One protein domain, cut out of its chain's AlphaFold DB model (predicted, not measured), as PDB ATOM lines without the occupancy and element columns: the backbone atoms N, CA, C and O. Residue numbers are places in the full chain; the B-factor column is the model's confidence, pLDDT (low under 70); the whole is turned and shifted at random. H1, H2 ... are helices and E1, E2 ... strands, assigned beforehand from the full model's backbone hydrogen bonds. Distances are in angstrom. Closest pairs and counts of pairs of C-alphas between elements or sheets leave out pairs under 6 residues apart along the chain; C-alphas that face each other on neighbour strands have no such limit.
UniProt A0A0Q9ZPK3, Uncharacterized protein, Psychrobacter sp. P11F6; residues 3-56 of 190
ATOM      1  N   ASN A   3     225.984 225.899 134.136       97.06
ATOM      2  CA  ASN A   3     224.788 225.985 134.977       97.06
ATOM      3  C   ASN A   3     223.571 225.346 134.293       97.06
ATOM      4  O   ASN A   3     223.452 225.422 133.066       97.06
ATOM      5  N   LYS A   4     222.663 224.765 135.092       97.25
ATOM      6  CA  LYS A   4     221.378 224.197 134.643       97.25
ATOM      7  C   LYS A   4     220.484 225.231 133.974       97.25
ATOM      8  O   LYS A   4     219.816 224.897 133.001       97.25
ATOM      9  N   HIS A   5     220.498 226.468 134.464       95.88
ATOM     10  CA  HIS A   5     219.711 227.561 133.912       95.88
ATOM     11  C   HIS A   5     220.598 228.668 133.334       95.88
ATOM     12  O   HIS A   5     221.710 228.930 133.802       95.88
ATOM     13  N   LEU A   6     220.077 229.306 132.291       93.44
ATOM     14  CA  LEU A   6     220.574 230.525 131.676       93.44
ATOM     15  C   LEU A   6     219.550 231.628 131.914       93.44
ATOM     16  O   LEU A   6     218.347 231.393 131.804       93.44
ATOM     17  N   LEU A   7     220.037 232.835 132.175       91.38
ATOM     18  CA  LEU A   7     219.177 233.999 132.307       91.38
ATOM     19  C   LEU A   7     218.895 234.591 130.925       91.38
ATOM     20  O   LEU A   7     219.829 234.920 130.191       91.38
ATOM     21  N   ASP A   8     217.621 234.743 130.577       88.00
ATOM     22  CA  ASP A   8     217.222 235.409 129.342       88.00
ATOM     23  C   ASP A   8     217.176 236.946 129.484       88.00
ATOM     24  O   ASP A   8     217.383 237.529 130.553       88.00
ATOM     25  N   ASN A   9     216.881 237.636 128.380       82.38
ATOM     26  CA  ASN A   9     216.813 239.100 128.360       82.38
ATOM     27  C   ASN A   9     215.632 239.678 129.168       82.38
ATOM     28  O   ASN A   9     215.664 240.858 129.523       82.38
ATOM     29  N   ALA A  10     214.596 238.883 129.449       82.50
ATOM     30  CA  ALA A  10     213.467 239.265 130.296       82.50
ATOM     31  C   ALA A  10     213.763 239.055 131.795       82.50
ATOM     32  O   ALA A  10     212.994 239.507 132.651       82.50
ATOM     33  N   GLY A  11     214.900 238.433 132.121       82.50
ATOM     34  CA  GLY A  11     215.258 238.045 133.479       82.50
ATOM     35  C   GLY A  11     214.520 236.789 133.939       82.50
ATOM     36  O   GLY A  11     214.292 236.637 135.140       82.50
ATOM     37  N   ASP A  12     214.100 235.945 132.999       87.69
ATOM     38  CA  ASP A  12     213.543 234.623 133.245       87.69
ATOM     39  C   ASP A  12     214.613 233.541 133.068       87.69
ATOM     40  O   ASP A  12     215.519 233.646 132.235       87.69
ATOM     41  N   ASP A  13     214.508 232.493 133.884       90.62
ATOM     42  CA  ASP A  13     215.392 231.338 133.806       90.62
ATOM     43  C   ASP A  13     214.926 230.397 132.694       90.62
ATOM     44  O   ASP A  13     213.776 229.954 132.648       90.62
ATOM     45  N   THR A  14     215.853 230.049 131.811       94.00
ATOM     46  CA  THR A  14     215.656 229.067 130.746       94.00
ATOM     47  C   THR A  14     216.612 227.905 130.951       94.00
ATOM     48  O   THR A  14     217.760 228.091 131.348       94.00
ATOM     49  N   VAL A  15     216.149 226.680 130.716       95.88
ATOM     50  CA  VAL A  15     216.999 225.495 130.884       95.88
ATOM     51  C   VAL A  15     218.098 225.497 129.823       95.88
ATOM     52  O   VAL A  15     217.832 225.689 128.638       95.88
ATOM     53  N   ASN A  16     219.336 225.257 130.250       96.88
ATOM     54  CA  ASN A  16     220.505 225.206 129.387       96.88
ATOM     55  C   ASN A  16     220.510 223.909 128.549       96.88
ATOM     56  O   ASN A  16     220.664 222.827 129.121       96.88
ATOM     57  N   PRO A  17     220.408 223.976 127.207       97.06
ATOM     58  CA  PRO A  17     220.355 222.776 126.369       97.06
ATOM     59  C   PRO A  17     221.603 221.896 126.484       97.06
ATOM     60  O   PRO A  17     221.490 220.675 126.515       97.06
ATOM     61  N   LEU A  18     222.786 222.505 126.623       96.38
ATOM     62  CA  LEU A  18     224.042 221.767 126.779       96.38
ATOM     63  C   LEU A  18     224.098 221.030 128.121       96.38
ATOM     64  O   LEU A  18     224.678 219.952 128.220       96.38
ATOM     65  N   PHE A  19     223.498 221.607 129.163       97.56
ATOM     66  CA  PHE A  19     223.393 220.933 130.450       97.56
ATOM     67  C   PHE A  19     222.546 219.666 130.319       97.56
ATOM     68  O   PHE A  19     222.977 218.606 130.760       97.56
ATOM     69  N   ILE A  20     221.384 219.763 129.664       97.38
ATOM     70  CA  ILE A  20     220.496 218.617 129.429       97.38
ATOM     71  C   ILE A  20     221.192 217.540 128.601       97.38
ATOM     72  O   ILE A  20     221.207 216.388 129.016       97.38
ATOM     73  N   GLU A  21     221.859 217.913 127.509       97.88
ATOM     74  CA  GLU A  21     222.605 216.965 126.673       97.88
ATOM     75  C   GLU A  21     223.645 216.169 127.475       97.88
ATOM     76  O   GLU A  21     223.739 214.947 127.338       97.88
ATOM     77  N   ILE A  22     224.400 216.842 128.349       96.94
ATOM     78  CA  ILE A  22     225.404 216.174 129.181       96.94
ATOM     79  C   ILE A  22     224.749 215.280 130.236       96.94
ATOM     80  O   ILE A  22     225.269 214.201 130.504       96.94
ATOM     81  N   ILE A  23     223.632 215.693 130.838       96.88
ATOM     82  CA  ILE A  23     222.911 214.866 131.817       96.88
ATOM     83  C   ILE A  23     222.324 213.613 131.157       96.88
ATOM     84  O   ILE A  23     222.465 212.520 131.712       96.88
ATOM     85  N   ASP A  24     221.733 213.750 129.970       97.50
ATOM     86  CA  ASP A  24     221.123 212.647 129.221       97.50
ATOM     87  C   ASP A  24     222.164 211.615 128.756       97.50
ATOM     88  O   ASP A  24     221.852 210.431 128.643       97.50
ATOM     89  N   ASN A  25     223.414 212.042 128.549       97.56
ATOM     90  CA  ASN A  25     224.532 211.205 128.096       97.56
ATOM     91  C   ASN A  25     225.674 211.149 129.131       97.56
ATOM     92  O   ASN A  25     226.861 211.100 128.788       97.56
ATOM     93  N   LYS A  26     225.335 211.233 130.425       95.62
ATOM     94  CA  LYS A  26     226.320 211.457 131.497       95.62
ATOM     95  C   LYS A  26     227.433 210.412 131.531       95.62
ATOM     96  O   LYS A  26     228.578 210.762 131.813       95.62
ATOM     97  N   ASP A  27     227.119 209.150 131.254       96.56
ATOM     98  CA  ASP A  27     228.066 208.046 131.409       96.56
ATOM     99  C   ASP A  27     229.159 208.123 130.330       96.56
ATOM    100  O   ASP A  27     230.349 207.970 130.626       96.56
ATOM    101  N   GLU A  28     228.776 208.465 129.097       97.56
ATOM    102  CA  GLU A  28     229.673 208.727 127.975       97.56
ATOM    103  C   GLU A  28     230.594 209.914 128.263       97.56
ATOM    104  O   GLU A  28     231.818 209.782 128.156       97.56
ATOM    105  N   TYR A  29     230.034 211.053 128.685       96.81
ATOM    106  CA  TYR A  29     230.830 212.243 128.981       96.81
ATOM    107  C   TYR A  29     231.776 212.017 130.166       96.81
ATOM    108  O   TYR A  29     232.963 212.337 130.074       96.81
ATOM    109  N   VAL A  30     231.305 211.414 131.263       95.88
ATOM    110  CA  VAL A  30     232.150 211.081 132.424       95.88
ATOM    111  C   VAL A  30     233.312 210.185 131.999       95.88
ATOM    112  O   VAL A  30     234.463 210.449 132.365       95.88
ATOM    113  N   LYS A  31     233.044 209.153 131.190       96.62
ATOM    114  CA  LYS A  31     234.082 208.266 130.656       96.62
ATOM    115  C   LYS A  31     235.082 209.031 129.786       96.62
ATOM    116  O   LYS A  31     236.288 208.856 129.963       96.62
ATOM    117  N   GLN A  32     234.609 209.887 128.886       96.25
ATOM    118  CA  GLN A  32     235.456 210.645 127.967       96.25
ATOM    119  C   GLN A  32     236.383 211.631 128.694       96.25
ATOM    120  O   GLN A  32     237.586 211.664 128.418       96.25
ATOM    121  N   TYR A  33     235.856 212.397 129.655       95.50
ATOM    122  CA  TYR A  33     236.672 213.307 130.463       95.50
ATOM    123  C   TYR A  33     237.707 212.538 131.285       95.50
ATOM    124  O   TYR A  33     238.878 212.925 131.303       95.50
ATOM    125  N   LYS A  34     237.320 211.391 131.861       94.75
ATOM    126  CA  LYS A  34     238.239 210.519 132.604       94.75
ATOM    127  C   LYS A  34     239.383 210.003 131.736       94.75
ATOM    128  O   LYS A  34     240.530 210.020 132.173       94.75
ATOM    129  N   MET A  35     239.098 209.588 130.500       94.31
ATOM    130  CA  MET A  35     240.129 209.163 129.540       94.31
ATOM    131  C   MET A  35     241.104 210.288 129.173       94.31
ATOM    132  O   MET A  35     242.223 210.010 128.753       94.31
ATOM    133  N   SER A  36     240.697 211.542 129.366       94.88
ATOM    134  CA  SER A  36     241.495 212.732 129.080       94.88
ATOM    135  C   SER A  36     242.196 213.303 130.323       94.88
ATOM    136  O   SER A  36     242.763 214.387 130.249       94.88
ATOM    137  N   GLY A  37     242.168 212.601 131.467       92.62
ATOM    138  CA  GLY A  37     242.803 213.056 132.714       92.62
ATOM    139  C   GLY A  37     242.020 214.137 133.465       92.62
ATOM    140  O   GLY A  37     242.604 214.923 134.214       92.62
ATOM    141  N   TYR A  38     240.703 214.187 133.268       93.56
ATOM    142  CA  TYR A  38     239.796 215.096 133.961       93.56
ATOM    143  C   TYR A  38     238.634 214.339 134.606       93.56
ATOM    144  O   TYR A  38     238.267 213.242 134.200       93.56
ATOM    145  N   HIS A  39     237.993 214.955 135.588       92.31
ATOM    146  CA  HIS A  39     236.718 214.513 136.128       92.31
ATOM    147  C   HIS A  39     235.641 215.508 135.728       92.31
ATOM    148  O   HIS A  39     235.779 216.711 135.959       92.31
ATOM    149  N   LEU A  40     234.565 214.982 135.156       94.44
ATOM    150  CA  LEU A  40     233.322 215.713 135.001       94.44
ATOM    151  C   LEU A  40     232.540 215.590 136.309       94.44
ATOM    152  O   LEU A  40     232.093 214.504 136.677       94.44
ATOM    153  N   VAL A  41     232.424 216.695 137.032       92.38
ATOM    154  CA  VAL A  41     231.686 216.776 138.289       92.38
ATOM    155  C   VAL A  41     230.294 217.292 137.977       92.38
ATOM    156  O   VAL A  41     230.139 218.412 137.496       92.38
ATOM    157  N   ILE A  42     229.296 216.465 138.262       94.50
ATOM    158  CA  ILE A  42     227.876 216.794 138.151       94.50
ATOM    159  C   ILE A  42     227.366 216.979 139.578       94.50
ATOM    160  O   ILE A  42     227.452 216.049 140.383       94.50
ATOM    161  N   ALA A  43     226.910 218.183 139.917       90.88
ATOM    162  CA  ALA A  43     226.602 218.542 141.293       90.88
ATOM    163  C   ALA A  43     225.346 219.423 141.404       90.88
ATOM    164  O   ALA A  43     225.112 220.267 140.538       90.88
ATOM    165  N   PRO A  44     224.574 219.301 142.496       88.44
ATOM    166  CA  PRO A  44     224.577 218.205 143.475       88.44
ATOM    167  C   PRO A  44     224.304 216.814 142.865       88.44
ATOM    168  O   PRO A  44     223.782 216.704 141.765       88.44
ATOM    169  N   ILE A  45     224.653 215.739 143.583       86.81
ATOM    170  CA  ILE A  45     224.542 214.353 143.073       86.81
ATOM    171  C   ILE A  45     223.083 213.948 142.793       86.81
ATOM    172  O   ILE A  45     222.812 213.295 141.790       86.81
ATOM    173  N   ASN A  46     222.155 214.317 143.683       86.31
ATOM    174  CA  ASN A  46     220.757 213.868 143.614       86.31
ATOM    175  C   ASN A  46     219.861 214.774 142.758       86.31
ATOM    176  O   ASN A  46     218.870 214.304 142.212       86.31
ATOM    177  N   ASP A  47     220.202 216.057 142.654       91.00
ATOM    178  CA  ASP A  47     219.512 217.036 141.813       91.00
ATOM    179  C   ASP A  47     220.581 217.929 141.180       91.00
ATOM    180  O   ASP A  47     221.016 218.895 141.808       91.00
ATOM    181  N   PRO A  48     221.112 217.544 140.006       94.12
ATOM    182  CA  PRO A  48     222.153 218.302 139.335       94.12
ATOM    183  C   PRO A  48     221.703 219.725 139.017       94.12
ATOM    184  O   PRO A  48     220.695 219.936 138.346       94.12
ATOM    185  N   GLU A  49     222.508 220.695 139.438       95.56
ATOM    186  CA  GLU A  49     222.285 222.133 139.249       95.56
ATOM    187  C   GLU A  49     223.408 222.780 138.430       95.56
ATOM    188  O   GLU A  49     223.210 223.795 137.758       95.56
ATOM    189  N   TYR A  50     224.601 222.190 138.445       96.25
ATOM    190  CA  TYR A  50     225.724 222.628 137.634       96.25
ATOM    191  C   TYR A  50     226.692 221.479 137.335       96.25
ATOM    192  O   TYR A  50     226.707 220.431 137.984       96.25
ATOM    193  N   ILE A  51     227.528 221.701 136.327       95.88
ATOM    194  CA  ILE A  51     228.582 220.795 135.895       95.88
ATOM    195  C   ILE A  51     229.903 221.567 135.869       95.88
ATOM    196  O   ILE A  51     229.974 222.715 135.414       95.88
ATOM    197  N   CYS A  52     230.977 220.957 136.360       92.56
ATOM    198  CA  CYS A  52     232.325 221.499 136.232       92.56
ATOM    199  C   CYS A  52     233.343 220.415 135.882       92.56
ATOM    200  O   CYS A  52     233.102 219.223 136.046       92.56
ATOM    201  N   ILE A  53     234.486 220.845 135.354       91.75
ATOM    202  CA  ILE A  53     235.578 219.962 134.955       91.75
ATOM    203  C   ILE A  53     236.754 220.252 135.873       91.75
ATOM    204  O   ILE A  53     237.140 221.410 136.044       91.75
ATOM    205  N   VAL A  54     237.330 219.204 136.450       88.69
ATOM    206  CA  VAL A  54     238.500 219.297 137.329       88.69
ATOM    207  C   VAL A  54     239.580 218.335 136.855       88.69
ATOM    208  O   VAL A  54     239.276 217.252 136.368       88.69
ATOM    209  N   ALA A  55     240.851 218.717 136.957       86.38
ATOM    210  CA  ALA A  55     241.949 217.843 136.552       86.38
ATOM    211  C   ALA A  55     242.116 216.683 137.546       86.38
ATOM    212  O   ALA A  55     241.983 216.866 138.762       86.38
ATOM    213  N   THR A  56     242.430 215.488 137.054       79.69
ATOM    214  CA  THR A  56     242.766 214.346 137.914       79.69
ATOM    215  C   THR A  56     243.978 214.691 138.792       79.69
ATOM    216  O   THR A  56     244.956 215.255 138.311       79.69
TER     217      THR A  56
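Overview. This is residues 3 to 56 of the 190 residues of an uncharacterized protein of Psychrobacter sp. P11F6 (UniProt A0A0Q9ZPK3). A rod with the small hairpin E1 and E2 at one end, H1 in the middle, and at the other end H2 packed on E3 of the longer hairpin E3 and E4. The 54 printed residues hold two named helices and four named strands, in the order E1 E2 H1 H2 E3 E4, a mixed class with two antiparallel sheets. It is loose, with a radius of gyration of the C-alphas of 12.5 A and spans of 40 by 20 by 20 A.

Along the chain. E1, residues 5 to 7, begins at C-alpha 5 (219.711, 227.561, 133.912); E2 is residues 13 to 15, 6.7 A like E1. H1, residues 17 to 24, measures 10.6 A, H2, 26 to 35, 14.1 A, and E3, 38 to 43, 15.5 A. E4, 50 to 55, measures 17.0 A, ending at C-alpha 55 (241.949, 217.843, 136.552).

Arrangement. Within hydrogen-bond range are N 6 and O 14 of E1 and E2, 2.8 A, N 39 and O 54 of E3 and E4, 2.7 A, and every O i to N i+4 pair in both helices. H1 and H2 are close but not clearly touching, about perpendicular at 90 degrees; their closest C-alphas, Ile 22 and Tyr 29, are 6.7 A apart. The closest C-alphas of H2 and E3, Val 30 and Leu 40, are 5.4 A apart.

Size, cuts and confidence. The C-alphas of Ala 10 and Met 35, the farthest apart, are 40.2 A apart. The printed part has no cut and no long link, and no printed residue is under 70 in pLDDT.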